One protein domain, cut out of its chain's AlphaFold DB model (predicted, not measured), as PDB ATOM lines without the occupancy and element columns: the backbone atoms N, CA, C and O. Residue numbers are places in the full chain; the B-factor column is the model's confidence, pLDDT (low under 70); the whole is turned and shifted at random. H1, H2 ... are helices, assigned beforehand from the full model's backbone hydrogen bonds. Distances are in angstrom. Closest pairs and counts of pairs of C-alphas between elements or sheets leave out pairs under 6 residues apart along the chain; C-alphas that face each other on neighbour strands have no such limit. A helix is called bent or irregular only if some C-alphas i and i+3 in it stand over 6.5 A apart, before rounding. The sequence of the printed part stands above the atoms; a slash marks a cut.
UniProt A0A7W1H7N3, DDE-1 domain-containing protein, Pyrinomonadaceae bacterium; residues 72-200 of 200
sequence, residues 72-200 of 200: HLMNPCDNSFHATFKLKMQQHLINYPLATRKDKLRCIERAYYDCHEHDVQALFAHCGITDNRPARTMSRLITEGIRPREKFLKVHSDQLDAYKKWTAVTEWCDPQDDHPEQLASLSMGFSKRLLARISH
ATOM      1  N   HIS A  72     -48.819  -0.560 -45.575       89.06
ATOM      2  CA  HIS A  72     -48.255  -0.146 -44.282       89.06
ATOM      3  C   HIS A  72     -46.834  -0.668 -43.956       89.06
ATOM      4  O   HIS A  72     -46.178  -0.114 -43.074       89.06
ATOM      5  N   LEU A  73     -46.352  -1.720 -44.629       89.94
ATOM      6  CA  LEU A  73     -44.987  -2.236 -44.469       89.94
ATOM      7  C   LEU A  73     -44.063  -1.770 -45.597       89.94
ATOM      8  O   LEU A  73     -42.937  -1.356 -45.335       89.94
ATOM      9  N   MET A  74     -44.532  -1.843 -46.842       90.62
ATOM     10  CA  MET A  74     -43.704  -1.619 -48.031       90.62
ATOM     11  C   MET A  74     -43.752  -0.190 -48.566       90.62
ATOM     12  O   MET A  74     -42.856   0.202 -49.303       90.62
ATOM     13  N   ASN A  75     -44.784   0.581 -48.237       93.44
ATOM     14  CA  ASN A  75     -44.906   1.968 -48.658       93.44
ATOM     15  C   ASN A  75     -44.090   2.856 -47.706       93.44
ATOM     16  O   ASN A  75     -44.479   2.984 -46.540       93.44
ATOM     17  N   PRO A  76     -43.012   3.523 -48.163       94.00
ATOM     18  CA  PRO A  76     -42.196   4.389 -47.311       94.00
ATOM     19  C   PRO A  76     -43.017   5.514 -46.678       94.00
ATOM     20  O   PRO A  76     -42.724   5.943 -45.557       94.00
ATOM     21  N   CYS A  77     -44.076   5.955 -47.372       93.62
ATOM     22  CA  CYS A  77     -45.018   6.949 -46.876       93.62
ATOM     23  C   CYS A  77     -45.727   6.473 -45.600       93.62
ATOM     24  O   CYS A  77     -45.677   7.157 -44.573       93.62
ATOM     25  N   ASP A  78     -46.338   5.287 -45.657       91.69
ATOM     26  CA  ASP A  78     -47.136   4.725 -44.562       91.69
ATOM     27  C   ASP A  78     -46.274   4.166 -43.434       91.69
ATOM     28  O   ASP A  78     -46.603   4.345 -42.260       91.69
ATOM     29  N   ASN A  79     -45.177   3.495 -43.788       92.12
ATOM     30  CA  ASN A  79     -44.325   2.808 -42.831       92.12
ATOM     31  C   ASN A  79     -43.575   3.796 -41.925       92.12
ATOM     32  O   ASN A  79     -43.563   3.621 -40.707       92.12
ATOM     33  N   SER A  80     -42.974   4.842 -42.505       91.00
ATOM     34  CA  SER A  80     -42.013   5.674 -41.773       91.00
ATOM     35  C   SER A  80     -42.168   7.184 -42.003       91.00
ATOM     36  O   SER A  80     -42.172   7.945 -41.030       91.00
ATOM     37  N   PHE A  81     -42.361   7.658 -43.240       94.50
ATOM     38  CA  PHE A  81     -42.410   9.103 -43.529       94.50
ATOM     39  C   PHE A  81     -43.505   9.820 -42.736       94.50
ATOM     40  O   PHE A  81     -43.246  10.851 -42.122       94.50
ATOM     41  N   HIS A  82     -44.729   9.281 -42.696       93.38
ATOM     42  CA  HIS A  82     -45.830   9.922 -41.977       93.38
ATOM     43  C   HIS A  82     -45.586  10.031 -40.468       93.38
ATOM     44  O   HIS A  82     -46.061  10.986 -39.850       93.38
ATOM     45  N   ALA A  83     -44.850   9.093 -39.865       90.88
ATOM     46  CA  ALA A  83     -44.458   9.185 -38.461       90.88
ATOM     47  C   ALA A  83     -43.450  10.328 -38.248       90.88
ATOM     48  O   ALA A  83     -43.679  11.194 -37.398       90.88
ATOM     49  N   THR A  84     -42.405  10.394 -39.079       91.44
ATOM     50  CA  THR A  84     -41.395  11.464 -39.052       91.44
ATOM     51  C   THR A  84     -42.021  12.835 -39.300       91.44
ATOM     52  O   THR A  84     -41.834  13.761 -38.512       91.44
ATOM     53  N   PHE A  85     -42.850  12.951 -40.336       93.44
ATOM     54  CA  PHE A  85     -43.576  14.169 -40.679       93.44
ATOM     55  C   PHE A  85     -44.447  14.668 -39.516       93.44
ATOM     56  O   PHE A  85     -44.412  15.851 -39.175       93.44
ATOM     57  N   LYS A  86     -45.202  13.775 -38.856       91.69
ATOM     58  CA  LYS A  86     -46.027  14.140 -37.690       91.69
ATOM     59  C   LYS A  86     -45.178  14.654 -36.531       91.69
ATOM     60  O   LYS A  86     -45.572  15.638 -35.906       91.69
ATOM     61  N   LEU A  87     -44.031  14.031 -36.261       91.19
ATOM     62  CA  LEU A  87     -43.111  14.475 -35.214       91.19
ATOM     63  C   LEU A  87     -42.553  15.874 -35.517       91.19
ATOM     64  O   LEU A  87     -42.617  16.753 -34.660       91.19
ATOM     65  N   LYS A  88     -42.072  16.109 -36.744       90.38
ATOM     66  CA  LYS A  88     -41.571  17.423 -37.187       90.38
ATOM     67  C   LYS A  88     -42.651  18.494 -37.113       90.38
ATOM     68  O   LYS A  88     -42.429  19.581 -36.579       90.38
ATOM     69  N   MET A  89     -43.862  18.164 -37.561       90.75
ATOM     70  CA  MET A  89     -45.015  19.043 -37.421       90.75
ATOM     71  C   MET A  89     -45.245  19.392 -35.946       90.75
ATOM     72  O   MET A  89     -45.303  20.572 -35.620       90.75
ATOM     73  N   GLN A  90     -45.306  18.406 -35.041       88.62
ATOM     74  CA  GLN A  90     -45.490  18.633 -33.599       88.62
ATOM     75  C   GLN A  90     -44.390  19.512 -32.985       88.62
ATOM     76  O   GLN A  90     -44.704  20.411 -32.209       88.62
ATOM     77  N   GLN A  91     -43.125  19.315 -33.364       88.12
ATOM     78  CA  GLN A  91     -42.009  20.162 -32.925       88.12
ATOM     79  C   GLN A  91     -42.194  21.622 -33.356       88.12
ATOM     80  O   GLN A  91     -41.933  22.541 -32.577       88.12
ATOM     81  N   HIS A  92     -42.698  21.863 -34.567       83.56
ATOM     82  CA  HIS A  92     -43.073  23.210 -34.983       83.56
ATOM     83  C   HIS A  92     -44.292  23.734 -34.208       83.56
ATOM     84  O   HIS A  92     -44.294  24.896 -33.815       83.56
ATOM     85  N   LEU A  93     -45.296  22.901 -33.917       84.75
ATOM     86  CA  LEU A  93     -46.489  23.332 -33.171       84.75
ATOM     87  C   LEU A  93     -46.175  23.821 -31.758       84.75
ATOM     88  O   LEU A  93     -46.808  24.761 -31.291       84.75
ATOM     89  N   ILE A  94     -45.195  23.209 -31.092       83.88
ATOM     90  CA  ILE A  94     -44.754  23.626 -29.752       83.88
ATOM     91  C   ILE A  94     -44.233  25.071 -29.769       83.88
ATOM     92  O   ILE A  94     -44.415  25.807 -28.804       83.88
ATOM     93  N   ASN A  95     -43.623  25.491 -30.879       76.94
ATOM     94  CA  ASN A  95     -42.939  26.777 -30.991       76.94
ATOM     95  C   ASN A  95     -43.786  27.885 -31.640       76.94
ATOM     96  O   ASN A  95     -43.375  29.045 -31.621       76.94
ATOM     97  N   TYR A  96     -44.951  27.564 -32.222       75.12
ATOM     98  CA  TYR A  96     -45.754  28.527 -32.981       75.12
ATOM     99  C   TYR A  96     -47.263  28.388 -32.709       75.12
ATOM    100  O   TYR A  96     -47.840  27.328 -32.961       75.12
ATOM    101  N   PRO A  97     -47.961  29.462 -32.290       72.31
ATOM    102  CA  PRO A  97     -49.414  29.435 -32.168       72.31
ATOM    103  C   PRO A  97     -50.083  29.327 -33.551       72.31
ATOM    104  O   PRO A  97     -49.955  30.211 -34.398       72.31
ATOM    105  N   LEU A  98     -50.836  28.247 -33.784       76.50
ATOM    106  CA  LEU A  98     -51.594  28.018 -35.022       76.50
ATOM    107  C   LEU A  98     -52.949  28.743 -35.028       76.50
ATOM    108  O   LEU A  98     -54.007  28.106 -35.007       76.50
ATOM    109  N   ALA A  99     -52.936  30.073 -35.066       75.38
ATOM    110  CA  ALA A  99     -54.168  30.864 -35.027       75.38
ATOM    111  C   ALA A  99     -55.016  30.718 -36.307       75.38
ATOM    112  O   ALA A  99     -56.245  30.753 -36.248       75.38
ATOM    113  N   THR A 100     -54.383  30.529 -37.473       88.00
ATOM    114  CA  THR A 100     -55.083  30.522 -38.768       88.00
ATOM    115  C   THR A 100     -54.822  29.266 -39.603       88.00
ATOM    116  O   THR A 100     -53.836  28.548 -39.434       88.00
ATOM    117  N   ARG A 101     -55.694  29.012 -40.592       89.44
ATOM    118  CA  ARG A 101     -55.472  27.968 -41.613       89.44
ATOM    119  C   ARG A 101     -54.155  28.178 -42.369       89.44
ATOM    120  O   ARG A 101     -53.485  27.203 -42.691       89.44
ATOM    121  N   LYS A 102     -53.781  29.431 -42.638       91.06
ATOM    122  CA  LYS A 102     -52.529  29.774 -43.323       91.06
ATOM    123  C   LYS A 102     -51.313  29.369 -42.487       91.06
ATOM    124  O   LYS A 102     -50.345  28.864 -43.043       91.06
ATOM    125  N   ASP A 103     -51.379  29.522 -41.167       87.62
ATOM    126  CA  ASP A 103     -50.307  29.091 -40.258       87.62
ATOM    127  C   ASP A 103     -50.160  27.573 -40.253       87.62
ATOM    128  O   ASP A 103     -49.049  27.062 -40.365       87.62
ATOM    129  N   LYS A 104     -51.289  26.855 -40.225       87.81
ATOM    130  CA  LYS A 104     -51.311  25.388 -40.327       87.81
ATOM    131  C   LYS A 104     -50.671  24.904 -41.627       87.81
ATOM    132  O   LYS A 104     -49.833  24.013 -41.585       87.81
ATOM    133  N   LEU A 105     -51.023  25.517 -42.760       91.25
ATOM    134  CA  LEU A 105     -50.442  25.168 -44.060       91.25
ATOM    135  C   LEU A 105     -48.938  25.449 -44.112       91.25
ATOM    136  O   LEU A 105     -48.192  24.580 -44.540       91.25
ATOM    137  N   ARG A 106     -48.477  26.598 -43.599       90.25
ATOM    138  CA  ARG A 106     -47.038  26.904 -43.503       90.25
ATOM    139  C   ARG A 106     -46.287  25.917 -42.610       90.25
ATOM    140  O   ARG A 106     -45.148  25.574 -42.900       90.25
ATOM    141  N   CYS A 107     -46.902  25.472 -41.518       89.62
ATOM    142  CA  CYS A 107     -46.304  24.477 -40.635       89.62
ATOM    143  C   CYS A 107     -46.189  23.104 -41.311       89.62
ATOM    144  O   CYS A 107     -45.158  22.452 -41.181       89.62
ATOM    145  N   ILE A 108     -47.234  22.683 -42.030       91.62
ATOM    146  CA  ILE A 108     -47.240  21.449 -42.827       91.62
ATOM    147  C   ILE A 108     -46.160  21.518 -43.906       91.62
ATOM    148  O   ILE A 108     -45.364  20.599 -44.025       91.62
ATOM    149  N   GLU A 109     -46.100  22.623 -44.646       92.94
ATOM    150  CA  GLU A 109     -45.110  22.849 -45.698       92.94
ATOM    151  C   GLU A 109     -43.678  22.766 -45.155       92.94
ATOM    152  O   GLU A 109     -42.861  22.025 -45.690       92.94
ATOM    153  N   ARG A 110     -43.391  23.447 -44.037       91.50
ATOM    154  CA  ARG A 110     -42.079  23.371 -43.376       91.50
ATOM    155  C   ARG A 110     -41.729  21.950 -42.954       91.50
ATOM    156  O   ARG A 110     -40.650  21.490 -43.285       91.50
ATOM    157  N   ALA A 111     -42.642  21.254 -42.276       92.25
ATOM    158  CA  ALA A 111     -42.406  19.877 -41.845       92.25
ATOM    159  C   ALA A 111     -42.202  18.917 -43.028       92.25
ATOM    160  O   ALA A 111     -41.448  17.958 -42.909       92.25
ATOM    161  N   TYR A 112     -42.875  19.164 -44.156       92.12
ATOM    162  CA  TYR A 112     -42.740  18.359 -45.369       92.12
ATOM    163  C   TYR A 112     -41.359  18.537 -46.014       92.12
ATOM    164  O   TYR A 112     -40.708  17.551 -46.344       92.12
ATOM    165  N   TYR A 113     -40.893  19.783 -46.143       91.81
ATOM    166  CA  TYR A 113     -39.597  20.106 -46.751       91.81
ATOM    167  C   TYR A 113     -38.392  19.983 -45.800       91.81
ATOM    168  O   TYR A 113     -37.261  20.157 -46.240       91.81
ATOM    169  N   ASP A 114     -38.609  19.670 -44.521       91.50
ATOM    170  CA  ASP A 114     -37.536  19.379 -43.553       91.50
ATOM    171  C   ASP A 114     -36.947  17.963 -43.725       91.50
ATOM    172  O   ASP A 114     -35.958  17.616 -43.087       91.50
ATOM    173  N   CYS A 115     -37.559  17.127 -44.570       89.88
ATOM    174  CA  CYS A 115     -37.047  15.806 -44.920       89.88
ATOM    175  C   CYS A 115     -35.946  15.941 -45.980       89.88
ATOM    176  O   CYS A 115     -36.205  16.433 -47.082       89.88
ATOM    177  N   HIS A 116     -34.725  15.511 -45.668       91.50
ATOM    178  CA  HIS A 116     -33.623  15.576 -46.619       91.50
ATOM    179  C   HIS A 116     -33.646  14.383 -47.583       91.50
ATOM    180  O   HIS A 116     -34.188  13.322 -47.283       91.50
ATOM    181  N   GLU A 117     -32.996  14.522 -48.739       92.12
ATOM    182  CA  GLU A 117     -32.940  13.456 -49.751       92.12
ATOM    183  C   GLU A 117     -32.377  12.135 -49.197       92.12
ATOM    184  O   GLU A 117     -32.925  11.068 -49.464       92.12
ATOM    185  N   HIS A 118     -31.334  12.204 -48.364       93.94
ATOM    186  CA  HIS A 118     -30.755  11.016 -47.730       93.94
ATOM    187  C   HIS A 118     -31.742  10.304 -46.788       93.94
ATOM    188  O   HIS A 118     -31.722   9.077 -46.707       93.94
ATOM    189  N   ASP A 119     -32.633  11.048 -46.119       93.00
ATOM    190  CA  ASP A 119     -33.699  10.466 -45.304       93.00
ATOM    191  C   ASP A 119     -34.682   9.720 -46.207       93.00
ATOM    192  O   ASP A 119     -35.007   8.567 -45.944       93.00
ATOM    193  N   VAL A 120     -35.100  10.331 -47.323       91.69
ATOM    194  CA  VAL A 120     -35.995   9.692 -48.302       91.69
ATOM    195  C   VAL A 120     -35.396   8.387 -48.823       91.69
ATOM    196  O   VAL A 120     -36.057   7.350 -48.778       91.69
ATOM    197  N   GLN A 121     -34.131   8.395 -49.243       92.19
ATOM    198  CA  GLN A 121     -33.438   7.189 -49.701       92.19
ATOM    199  C   GLN A 121     -33.376   6.108 -48.608       92.19
ATOM    200  O   GLN A 121     -33.614   4.932 -48.892       92.19
ATOM    201  N   ALA A 122     -33.121   6.495 -47.354       92.44
ATOM    202  CA  ALA A 122     -33.109   5.570 -46.224       92.44
ATOM    203  C   ALA A 122     -34.494   4.954 -45.954       92.44
ATOM    204  O   ALA A 122     -34.575   3.763 -45.655       92.44
ATOM    205  N   LEU A 123     -35.582   5.718 -46.107       93.69
ATOM    206  CA  LEU A 123     -36.955   5.211 -45.981       93.69
ATOM    207  C   LEU A 123     -37.268   4.174 -47.073       93.69
ATOM    208  O   LEU A 123     -37.840   3.123 -46.787       93.69
ATOM    209  N   PHE A 124     -36.851   4.435 -48.314       92.44
ATOM    210  CA  PHE A 124     -37.010   3.494 -49.426       92.44
ATOM    211  C   PHE A 124     -36.206   2.205 -49.209       92.44
ATOM    212  O   PHE A 124     -36.741   1.108 -49.393       92.44
ATOM    213  N   ALA A 125     -34.954   2.322 -48.759       90.00
ATOM    214  CA  ALA A 125     -34.116   1.173 -48.426       90.00
ATOM    215  C   ALA A 125     -34.711   0.366 -47.261       90.00
ATOM    216  O   ALA A 125     -34.771  -0.861 -47.314       90.00
ATOM    217  N   HIS A 126     -35.230   1.047 -46.235       91.31
ATOM    218  CA  HIS A 126     -35.909   0.410 -45.110       91.31
ATOM    219  C   HIS A 126     -37.141  -0.394 -45.551       91.31
ATOM    220  O   HIS A 126     -37.390  -1.467 -45.007       91.31
ATOM    221  N   CYS A 127     -37.887   0.066 -46.552       91.25
ATOM    222  CA  CYS A 127     -39.017  -0.685 -47.101       91.25
ATOM    223  C   CYS A 127     -38.619  -1.775 -48.113       91.25
ATOM    224  O   CYS A 127     -39.484  -2.494 -48.607       91.25
ATOM    225  N   GLY A 128     -37.326  -1.924 -48.414       88.31
ATOM    226  CA  GLY A 128     -36.824  -2.931 -49.348       88.31
ATOM    227  C   GLY A 128     -37.043  -2.564 -50.812       88.31
ATOM    228  O   GLY A 128     -37.024  -3.448 -51.665       88.31
ATOM    229  N   ILE A 129     -37.282  -1.279 -51.102       87.94
ATOM    230  CA  ILE A 129     -37.527  -0.814 -52.470       87.94
ATOM    231  C   ILE A 129     -36.213  -0.677 -53.240       87.94
ATOM    232  O   ILE A 129     -36.125  -1.035 -54.406       87.94
ATOM    233  N   THR A 130     -35.185  -0.155 -52.581       86.12
ATOM    234  CA  THR A 130     -33.843   0.027 -53.156       86.12
ATOM    235  C   THR A 130     -32.831  -0.980 -52.605       86.12
ATOM    236  O   THR A 130     -31.636  -0.870 -52.867       86.12
ATOM    237  N   ASP A 131     -33.297  -1.945 -51.810       77.62
ATOM    238  CA  ASP A 131     -32.469  -2.987 -51.208       77.62
ATOM    239  C   ASP A 131     -32.222  -4.116 -52.217       77.62
ATOM    240  O   ASP A 131     -33.121  -4.509 -52.957       77.62
ATOM    241  N   ASN A 132     -31.017  -4.683 -52.205       72.44
ATOM    242  CA  ASN A 132     -30.694  -5.869 -52.991       72.44
ATOM    243  C   ASN A 132     -31.137  -7.171 -52.311       72.44
ATOM    244  O   ASN A 132     -30.905  -8.235 -52.872       72.44
ATOM    245  N   ARG A 133     -31.743  -7.091 -51.112       81.25
ATOM    246  CA  ARG A 133     -32.253  -8.241 -50.346       81.25
ATOM    247  C   ARG A 133     -33.720  -8.115 -49.923       81.25
ATOM    248  O   ARG A 133     -34.034  -8.160 -48.723       81.25
ATOM    249  N   PRO A 134     -34.657  -8.002 -50.878       76.81
ATOM    250  CA  PRO A 134     -36.076  -7.756 -50.605       76.81
ATOM    251  C   PRO A 134     -36.720  -8.802 -49.677       76.81
ATOM    252  O   PRO A 134     -37.477  -8.432 -48.777       76.81
ATOM    253  N   ALA A 135     -36.373 -10.089 -49.804       79.12
ATOM    254  CA  ALA A 135     -36.920 -11.150 -48.948       79.12
ATOM    255  C   ALA A 135     -36.501 -10.998 -47.474       79.12
ATOM    256  O   ALA A 135     -37.316 -11.165 -46.557       79.12
ATOM    257  N   ARG A 136     -35.236 -10.633 -47.231       83.06
ATOM    258  CA  ARG A 136     -34.720 -10.354 -45.883       83.06
ATOM    259  C   ARG A 136     -35.396  -9.125 -45.289       83.06
ATOM    260  O   ARG A 136     -35.756  -9.139 -44.111       83.06
ATOM    261  N   THR A 137     -35.585  -8.083 -46.091       86.38
ATOM    262  CA  THR A 137     -36.263  -6.871 -45.636       86.38
ATOM    263  C   THR A 137     -37.733  -7.133 -45.327       86.38
ATOM    264  O   THR A 137     -38.183  -6.748 -44.253       86.38
ATOM    265  N   MET A 138     -38.456  -7.899 -46.143       85.06
ATOM    266  CA  MET A 138     -39.834  -8.283 -45.826       85.06
ATOM    267  C   MET A 138     -39.930  -9.105 -44.529       85.06
ATOM    268  O   MET A 138     -40.778  -8.842 -43.678       85.06
ATOM    269  N   SER A 139     -39.022 -10.066 -44.336       82.44
ATOM    270  CA  SER A 139     -38.903 -10.840 -43.091       82.44
ATOM    271  C   SER A 139     -38.722  -9.930 -41.865       82.44
ATOM    272  O   SER A 139     -39.410 -10.091 -40.851       82.44
ATOM    273  N   ARG A 140     -37.853  -8.919 -41.974       88.25
ATOM    274  CA  ARG A 140     -37.656  -7.903 -40.934       88.25
ATOM    275  C   ARG A 140     -38.920  -7.066 -40.713       88.25
ATOM    276  O   ARG A 140     -39.379  -6.988 -39.583       88.25
ATOM    277  N   LEU A 141     -39.515  -6.504 -41.763       88.00
ATOM    278  CA  LEU A 141     -40.687  -5.622 -41.662       88.00
ATOM    279  C   LEU A 141     -41.896  -6.319 -41.026       88.00
ATOM    280  O   LEU A 141     -42.570  -5.739 -40.183       88.00
ATOM    281  N   ILE A 142     -42.145  -7.586 -41.369       82.44
ATOM    282  CA  ILE A 142     -43.242  -8.376 -40.781       82.44
ATOM    283  C   ILE A 142     -42.996  -8.682 -39.297       82.44
ATOM    284  O   ILE A 142     -43.941  -8.927 -38.544       82.44
ATOM    285  N   THR A 143     -41.734  -8.699 -38.864       78.50
ATOM    286  CA  THR A 143     -41.358  -9.002 -37.477       78.50
ATOM    287  C   THR A 143     -41.067  -7.759 -36.635       78.50
ATOM    288  O   THR A 143     -40.980  -7.865 -35.408       78.50
ATOM    289  N   GLU A 144     -40.967  -6.582 -37.254       79.00
ATOM    290  CA  GLU A 144     -40.788  -5.306 -36.574       79.00
ATOM    291  C   GLU A 144     -42.083  -4.859 -35.874       79.00
ATOM    292  O   GLU A 144     -43.180  -4.848 -36.425       79.00
ATOM    293  N   GLY A 145     -41.957  -4.487 -34.599       61.66
ATOM    294  CA  GLY A 145     -42.994  -3.772 -33.855       61.66
ATOM    295  C   GLY A 145     -44.035  -4.626 -33.125       61.66
ATOM    296  O   GLY A 145     -44.399  -4.257 -32.009       61.66
ATOM    297  N   ILE A 146     -44.521  -5.755 -33.663       59.97
ATOM    298  CA  ILE A 146     -45.577  -6.552 -32.998       59.97
ATOM    299  C   ILE A 146     -45.431  -8.054 -33.280       59.97
ATOM    300  O   ILE A 146     -45.405  -8.494 -34.423       59.97
ATOM    301  N   ARG A 147     -45.444  -8.882 -32.222       66.44
ATOM    302  CA  ARG A 147     -45.680 -10.327 -32.385       66.44
ATOM    303  C   ARG A 147     -47.140 -10.546 -32.788       66.44
ATOM    304  O   ARG A 147     -48.016 -10.110 -32.032       66.44
ATOM    305  N   PRO A 148     -47.424 -11.243 -33.899       66.69
ATOM    306  CA  PRO A 148     -48.790 -11.489 -34.326       66.69
ATOM    307  C   PRO A 148     -49.559 -12.196 -33.214       66.69
ATOM    308  O   PRO A 148     -49.169 -13.257 -32.726       66.69
ATOM    309  N   ARG A 149     -50.647 -11.563 -32.767       79.44
ATOM    310  CA  ARG A 149     -51.609 -12.222 -31.880       79.44
ATOM    311  C   ARG A 149     -52.329 -13.295 -32.688       79.44
ATOM    312  O   ARG A 149     -52.527 -13.112 -33.884       79.44
ATOM    313  N   GLU A 150     -52.782 -14.357 -32.034       82.56
ATOM    314  CA  GLU A 150     -53.419 -15.507 -32.694       82.56
ATOM    315  C   GLU A 150     -54.525 -15.102 -33.683       82.56
ATOM    316  O   GLU A 150     -54.529 -15.532 -34.834       82.56
ATOM    317  N   LYS A 151     -55.379 -14.146 -33.290       85.19
ATOM    318  CA  LYS A 151     -56.451 -13.609 -34.143       85.19
ATOM    319  C   LYS A 151     -55.990 -12.939 -35.449       85.19
ATOM    320  O   LYS A 151     -56.810 -12.732 -36.333       85.19
ATOM    321  N   PHE A 152     -54.717 -12.563 -35.563       81.62
ATOM    322  CA  PHE A 152     -54.139 -11.917 -36.746       81.62
ATOM    323  C   PHE A 152     -53.281 -12.865 -37.591       81.62
ATOM    324  O   PHE A 152     -52.829 -12.468 -38.659       81.62
ATOM    325  N   LEU A 153     -53.075 -14.119 -37.169       82.88
ATOM    326  CA  LEU A 153     -52.221 -15.065 -37.898       82.88
ATOM    327  C   LEU A 153     -52.688 -15.290 -39.337       82.88
ATOM    328  O   LEU A 153     -51.858 -15.325 -40.242       82.88
ATOM    329  N   LYS A 154     -54.006 -15.382 -39.557       86.06
ATOM    330  CA  LYS A 154     -54.558 -15.519 -40.909       86.06
ATOM    331  C   LYS A 154     -54.190 -14.319 -41.785       86.06
ATOM    332  O   LYS A 154     -53.708 -14.516 -42.890       86.06
ATOM    333  N   VAL A 155     -54.359 -13.099 -41.268       83.62
ATOM    334  CA  VAL A 155     -54.028 -11.862 -41.995       83.62
ATOM    335  C   VAL A 155     -52.550 -11.848 -42.382       83.62
ATOM    336  O   VAL A 155     -52.226 -11.584 -43.532       83.62
ATOM    337  N   HIS A 156     -51.657 -12.215 -41.462       82.31
ATOM    338  CA  HIS A 156     -50.225 -12.293 -41.763       82.31
ATOM    339  C   HIS A 156     -49.879 -13.372 -42.795       82.31
ATOM    340  O   HIS A 156     -49.002 -13.157 -43.628       82.31
ATOM    341  N   SER A 157     -50.562 -14.520 -42.769       84.62
ATOM    342  CA  SER A 157     -50.399 -15.548 -43.803       84.62
ATOM    343  C   SER A 157     -50.852 -15.037 -45.170       84.62
ATOM    344  O   SER A 157     -50.107 -15.158 -46.137       84.62
ATOM    345  N   ASP A 158     -52.034 -14.416 -45.240       86.75
ATOM    346  CA  ASP A 158     -52.583 -13.859 -46.480       86.75
ATOM    347  C   ASP A 158     -51.653 -12.766 -47.053       86.75
ATOM    348  O   ASP A 158     -51.409 -12.723 -48.259       86.75
ATOM    349  N   GLN A 159     -51.069 -11.927 -46.188       85.25
ATOM    350  CA  GLN A 159     -50.073 -10.913 -46.551       85.25
ATOM    351  C   GLN A 159     -48.793 -11.532 -47.131       85.25
ATOM    352  O   GLN A 159     -48.314 -11.094 -48.177       85.25
ATOM    353  N   LEU A 160     -48.247 -12.572 -46.493       85.19
ATOM    354  CA  LEU A 160     -47.074 -13.288 -47.006       85.19
ATOM    355  C   LEU A 160     -47.345 -13.918 -48.378       85.19
ATOM    356  O   LEU A 160     -46.481 -13.882 -49.255       85.19
ATOM    357  N   ASP A 161     -48.536 -14.473 -48.581       87.75
ATOM    358  CA  ASP A 161     -48.927 -15.051 -49.866       87.75
ATOM    359  C   ASP A 161     -49.128 -13.975 -50.941       87.75
ATOM    360  O   ASP A 161     -48.733 -14.176 -52.093       87.75
ATOM    361  N   ALA A 162     -49.693 -12.818 -50.582       87.69
ATOM    362  CA  ALA A 162     -49.801 -11.667 -51.475       87.69
ATOM    363  C   ALA A 162     -48.417 -11.157 -51.902       87.69
ATOM    364  O   ALA A 162     -48.204 -10.908 -53.089       87.69
ATOM    365  N   TYR A 163     -47.467 -11.074 -50.967       86.69
ATOM    366  CA  TYR A 163     -46.086 -10.704 -51.267       86.69
ATOM    367  C   TYR A 163     -45.427 -11.675 -52.247       86.69
ATOM    368  O   TYR A 163     -44.930 -11.241 -53.278       86.69
ATOM    369  N   LYS A 164     -45.485 -12.988 -51.983       85.12
ATOM    370  CA  LYS A 164     -44.881 -14.006 -52.865       85.12
ATOM    371  C   LYS A 164     -45.438 -13.963 -54.288       85.12
ATOM    372  O   LYS A 164     -44.698 -14.116 -55.254       85.12
ATOM    373  N   LYS A 165     -46.753 -13.763 -54.428       87.00
ATOM    374  CA  LYS A 165     -47.387 -13.607 -55.746       87.00
ATOM    375  C   LYS A 165     -46.891 -12.351 -56.448       87.00
ATOM    376  O   LYS A 165     -46.620 -12.388 -57.640       87.00
ATOM    377  N   TRP A 166     -46.774 -11.253 -55.709       86.19
ATOM    378  CA  TRP A 166     -46.295  -9.991 -56.246       86.19
ATOM    379  C   TRP A 166     -44.838 -10.081 -56.711       86.19
ATOM    380  O   TRP A 166     -44.556  -9.695 -57.841       86.19
ATOM    381  N   THR A 167     -43.935 -10.660 -55.913       83.75
ATOM    382  CA  THR A 167     -42.522 -10.833 -56.296       83.75
ATOM    383  C   THR A 167     -42.364 -11.730 -57.520       83.75
ATOM    384  O   THR A 167     -41.537 -11.443 -58.376       83.75
ATOM    385  N   ALA A 168     -43.190 -12.774 -57.648       81.56
ATOM    386  CA  ALA A 168     -43.173 -13.661 -58.812       81.56
ATOM    387  C   ALA A 168     -43.624 -12.974 -60.115       81.56
ATOM    388  O   ALA A 168     -43.194 -13.373 -61.189       81.56
ATOM    389  N   VAL A 169     -44.499 -11.966 -60.032       83.75
ATOM    390  CA  VAL A 169     -45.015 -11.232 -61.205       83.75
ATOM    391  C   VAL A 169     -44.123 -10.052 -61.582       83.75
ATOM    392  O   VAL A 169     -44.059  -9.679 -62.747       83.75
ATOM    393  N   THR A 170     -43.476  -9.436 -60.598       80.19
ATOM    394  CA  THR A 170     -42.690  -8.208 -60.788       80.19
ATOM    395  C   THR A 170     -41.204  -8.460 -60.998       80.19
ATOM    396  O   THR A 170     -40.488  -7.509 -61.283       80.19
ATOM    397  N   GLU A 171     -40.739  -9.702 -60.817       77.69
ATOM    398  CA  GLU A 171     -39.310 -10.056 -60.810       77.69
ATOM    399  C   GLU A 171     -38.501  -9.193 -59.819       77.69
ATOM    400  O   GLU A 171     -37.306  -8.969 -59.981       77.69
ATOM    401  N   TRP A 172     -39.163  -8.704 -58.761       74.69
ATOM    402  CA  TRP A 172     -38.583  -7.765 -57.793       74.69
ATOM    403  C   TRP A 172     -37.423  -8.360 -56.987       74.69
ATOM    404  O   TRP A 172     -36.598  -7.634 -56.438       74.69
ATOM    405  N   CYS A 173     -37.384  -9.686 -56.874       62.81
ATOM    406  CA  CYS A 173     -36.321 -10.411 -56.195       62.81
ATOM    407  C   CYS A 173     -35.440 -11.103 -57.232       62.81
ATOM    408  O   CYS A 173     -35.960 -11.756 -58.138       62.81
ATOM    409  N   ASP A 174     -34.120 -11.034 -57.045       57.12
ATOM    410  CA  ASP A 174     -33.198 -11.903 -57.771       57.12
ATOM    411  C   ASP A 174     -33.513 -13.369 -57.398       57.12
ATOM    412  O   ASP A 174     -33.550 -13.691 -56.205       57.12
ATOM    413  N   PRO A 175     -33.745 -14.272 -58.369       53.47
ATOM    414  CA  PRO A 175     -33.966 -15.691 -58.095       53.47
ATOM    415  C   PRO A 175     -32.805 -16.375 -57.351       53.47
ATOM    416  O   PRO A 175     -32.988 -17.471 -56.827       53.47
ATOM    417  N   GLN A 176     -31.616 -15.766 -57.270       54.56
ATOM    418  CA  GLN A 176     -30.509 -16.260 -56.438       54.56
ATOM    419  C   GLN A 176     -30.622 -15.878 -54.955       54.56
ATOM    420  O   GLN A 176     -29.954 -16.481 -54.117       54.56
ATOM    421  N   ASP A 177     -31.474 -14.908 -54.624       56.56
ATOM    422  CA  ASP A 177     -31.703 -14.413 -53.263       56.56
ATOM    423  C   ASP A 177     -32.857 -15.158 -52.559       56.56
ATOM    424  O   ASP A 177     -33.255 -14.851 -51.428       56.56
ATOM    425  N   ASP A 178     -33.370 -16.197 -53.227       51.00
ATOM    426  CA  ASP A 178     -34.277 -17.193 -52.684       51.00
ATOM    427  C   ASP A 178     -33.569 -17.963 -51.554       51.00
ATOM    428  O   ASP A 178     -33.017 -19.053 -51.705       51.00
ATOM    429  N   HIS A 179     -33.674 -17.421 -50.344       54.12
ATOM    430  CA  HIS A 179     -33.759 -18.219 -49.129       54.12
ATOM    431  C   HIS A 179     -35.243 -18.462 -48.796       54.12
ATOM    432  O   HIS A 179     -35.737 -17.933 -47.790       54.12
ATOM    433  N   PRO A 180     -35.990 -19.276 -49.575       53.09
ATOM    434  CA  PRO A 180     -37.375 -19.613 -49.259       53.09
ATOM    435  C   PRO A 180     -37.466 -20.268 -47.880       53.09
ATOM    436  O   PRO A 180     -38.481 -20.137 -47.203       53.09
ATOM    437  N   GLU A 181     -36.375 -20.884 -47.413       55.16
ATOM    438  CA  GLU A 181     -36.228 -21.406 -46.060       55.16
ATOM    439  C   GLU A 181     -36.414 -20.341 -44.973       55.16
ATOM    440  O   GLU A 181     -37.003 -20.649 -43.944       55.16
ATOM    441  N   GLN A 182     -36.003 -19.081 -45.172       56.66
ATOM    442  CA  GLN A 182     -36.183 -18.029 -44.161       56.66
ATOM    443  C   GLN A 182     -37.649 -17.589 -44.055       56.66
ATOM    444  O   GLN A 182     -38.193 -17.546 -42.951       56.66
ATOM    445  N   LEU A 183     -38.334 -17.360 -45.181       53.34
ATOM    446  CA  LEU A 183     -39.768 -17.034 -45.190       53.34
ATOM    447  C   LEU A 183     -40.634 -18.233 -44.756       53.34
ATOM    448  O   LEU A 183     -41.609 -18.069 -44.017       53.34
ATOM    449  N   ALA A 184     -40.255 -19.455 -45.141       54.94
ATOM    450  CA  ALA A 184     -40.885 -20.687 -44.672       54.94
ATOM    451  C   ALA A 184     -40.626 -20.930 -43.176       54.94
ATOM    452  O   ALA A 184     -41.531 -21.370 -42.470       54.94
ATOM    453  N   SER A 185     -39.438 -20.592 -42.659       56.91
ATOM    454  CA  SER A 185     -39.117 -20.692 -41.230       56.91
ATOM    455  C   SER A 185     -39.898 -19.692 -40.383       56.91
ATOM    456  O   SER A 185     -40.218 -20.008 -39.241       56.91
ATOM    457  N   LEU A 186     -40.275 -18.531 -40.929       53.47
ATOM    458  CA  LEU A 186     -41.192 -17.608 -40.263       53.47
ATOM    459  C   LEU A 186     -42.600 -18.204 -40.193       53.47
ATOM    460  O   LEU A 186     -43.149 -18.322 -39.099       53.47
ATOM    461  N   SER A 187     -43.145 -18.672 -41.321       52.06
ATOM    462  CA  SER A 187     -44.458 -19.338 -41.373       52.06
ATOM    463  C   SER A 187     -44.529 -20.560 -40.437       52.06
ATOM    464  O   SER A 187     -45.433 -20.674 -39.602       52.06
ATOM    465  N   MET A 188     -43.514 -21.431 -40.472       51.62
ATOM    466  CA  MET A 188     -43.414 -22.601 -39.594       51.62
ATOM    467  C   MET A 188     -43.058 -22.247 -38.146       51.62
ATOM    468  O   MET A 188     -43.500 -22.930 -37.226       51.62
ATOM    469  N   GLY A 189     -42.270 -21.199 -37.914       52.69
ATOM    470  CA  GLY A 189     -41.872 -20.731 -36.587       52.69
ATOM    471  C   GLY A 189     -43.042 -20.137 -35.809       52.69
ATOM    472  O   GLY A 189     -43.155 -20.379 -34.605       52.69
ATOM    473  N   PHE A 190     -43.951 -19.437 -36.498       47.62
ATOM    474  CA  PHE A 190     -45.233 -19.020 -35.929       47.62
ATOM    475  C   PHE A 190     -46.097 -20.231 -35.564       47.62
ATOM    476  O   PHE A 190     -46.603 -20.293 -34.445       47.62
ATOM    477  N   SER A 191     -46.175 -21.233 -36.441       47.25
ATOM    478  CA  SER A 191     -46.977 -22.443 -36.218       47.25
ATOM    479  C   SER A 191     -46.437 -23.331 -35.076       47.25
ATOM    480  O   SER A 191     -47.176 -23.717 -34.173       47.25
ATOM    481  N   LYS A 192     -45.119 -23.583 -35.017       45.56
ATOM    482  CA  LYS A 192     -44.486 -24.414 -33.970       45.56
ATOM    483  C   LYS A 192     -44.542 -23.781 -32.576       45.56
ATOM    484  O   LYS A 192     -44.780 -24.486 -31.598       45.56
ATOM    485  N   ARG A 193     -44.338 -22.461 -32.459       46.16
ATOM    486  CA  ARG A 193     -44.432 -21.753 -31.163       46.16
ATOM    487  C   ARG A 193     -45.873 -21.636 -30.661       46.16
ATOM    488  O   ARG A 193     -46.072 -21.528 -29.454       46.16
ATOM    489  N   LEU A 194     -46.849 -21.653 -31.569       37.16
ATOM    490  CA  LEU A 194     -48.273 -21.693 -31.245       37.16
ATOM    491  C   LEU A 194     -48.682 -23.079 -30.727       37.16
ATOM    492  O   LEU A 194     -49.259 -23.174 -29.649       37.16
ATOM    493  N   LEU A 195     -48.290 -24.150 -31.426       37.56
ATOM    494  CA  LEU A 195     -48.563 -25.527 -30.999       37.56
ATOM    495  C   LEU A 195     -47.964 -25.829 -29.618       37.56
ATOM    496  O   LEU A 195     -48.654 -26.363 -28.759       37.56
ATOM    497  N   ALA A 196     -46.736 -25.379 -29.350       43.50
ATOM    498  CA  ALA A 196     -46.098 -25.543 -28.043       43.50
ATOM    499  C   ALA A 196     -46.795 -24.786 -26.890       43.50
ATOM    500  O   ALA A 196     -46.547 -25.095 -25.731       43.50
ATOM    501  N   ARG A 197     -47.642 -23.787 -27.180       41.44
ATOM    502  CA  ARG A 197     -48.394 -23.017 -26.170       41.44
ATOM    503  C   ARG A 197     -49.828 -23.492 -25.963       41.44
ATOM    504  O   ARG A 197     -50.393 -23.178 -24.932       41.44
ATOM    505  N   ILE A 198     -50.402 -24.210 -26.926       40.19
ATOM    506  CA  ILE A 198     -51.721 -24.854 -26.792       40.19
ATOM    507  C   ILE A 198     -51.592 -26.190 -26.036       40.19
ATOM    508  O   ILE A 198     -52.557 -26.686 -25.466       40.19
ATOM    509  N   SER A 199     -50.394 -26.779 -26.014       37.34
ATOM    510  CA  SER A 199     -50.093 -28.031 -25.304       37.34
ATOM    511  C   SER A 199     -49.709 -27.864 -23.820       37.34
ATOM    512  O   SER A 199     -49.283 -28.841 -23.206       37.34
ATOM    513  N   HIS A 200     -49.851 -26.662 -23.250       38.03
ATOM    514  CA  HIS A 200     -49.628 -26.342 -21.833       38.03
ATOM    515  C   HIS A 200     -50.797 -25.526 -21.287       38.03
ATOM    516  O   HIS A 200     -51.124 -25.724 -20.098       38.03
TER     517      HIS A 200
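This is residues 72 to 200 of the 200 residues of the protein "DDE-1 domain-containing protein" of Pyrinomonadaceae bacterium (UniProt A0A7W1H7N3). Two lobes are joined through the link from H3 to H4: the long helix H5 stands loosely side by side with H4 and H6 in an up-and-down bundle, each running against the one before it, and H1, H2 and H3 form an arm that leads away from H4. In the arm, H2 and then H3 fold back along H1. The printed part has 129 residues with six named helices, H1 to H6 in chain order, no named strand: all helix. It is loose, with a radius of gyration of the C-alphas of 19.5 A, and flat, spanning 58 by 40 by 19 A.

Begin at H5, residues 150 to 170; H4, residues 134 to 143, is near it, with 10 pairs of C-alphas within 10 A. H6, residues 180 to 198, is close but not clearly touching H5, opposite ways at a shallow tilt of 9 degrees; their closest C-alphas, Ser 157 and Ser 187, are 7.5 A apart. With residues 182 to 186 alone, H6 touches H4; the closest C-alphas, Ser 139 and Leu 183, are 6.6 A apart. H3, residues 117 to 126, is about perpendicular to H4 at 81 degrees and close but not clearly touching; the closest C-alphas, His 126 and Thr 137, are 7.3 A apart. H1, residues 76 to 95, touches H3 with residues 76 to 81 alone; the closest C-alphas, Pro 76 and Leu 123, are 5.5 A apart. With residues 85 to 93 alone it touches H2, residues 101 to 113, at a steep tilt of 53 degrees; the closest C-alphas, Met 89 and Ala 111, are 5.2 A apart. Every O i to N i+4 pair is within hydrogen-bond range in H2, H3 and H4, against 12 of 16 in H1, 15 of 17 in H5 and 14 of 15 in H6.

Find C-alpha 150 at (-53.419, -15.507, -32.694); from there H5 runs 30.9 A to C-alpha 170. H1 starts at (-42.196, 4.389, -47.311), spans 27.7 A and has a kink of 30 degrees near residue 83. H1 and H5 are irregular: C-alphas 79 and 82, like 151 and 154, are 7.3 A apart. H6, 27.2 A long, ends at (-51.721, -24.854, -26.792). H2 measures 18.4 A, H3 and H4 14.2 A each.

The C-alphas farthest apart, of Lys 102 and Ser 199, are 60.6 A apart. The printed part has no cut and no long link. Residues 195 to 200 stand free. Look for pLDDT under 70 at residues 145 to 148 and 173 to 200.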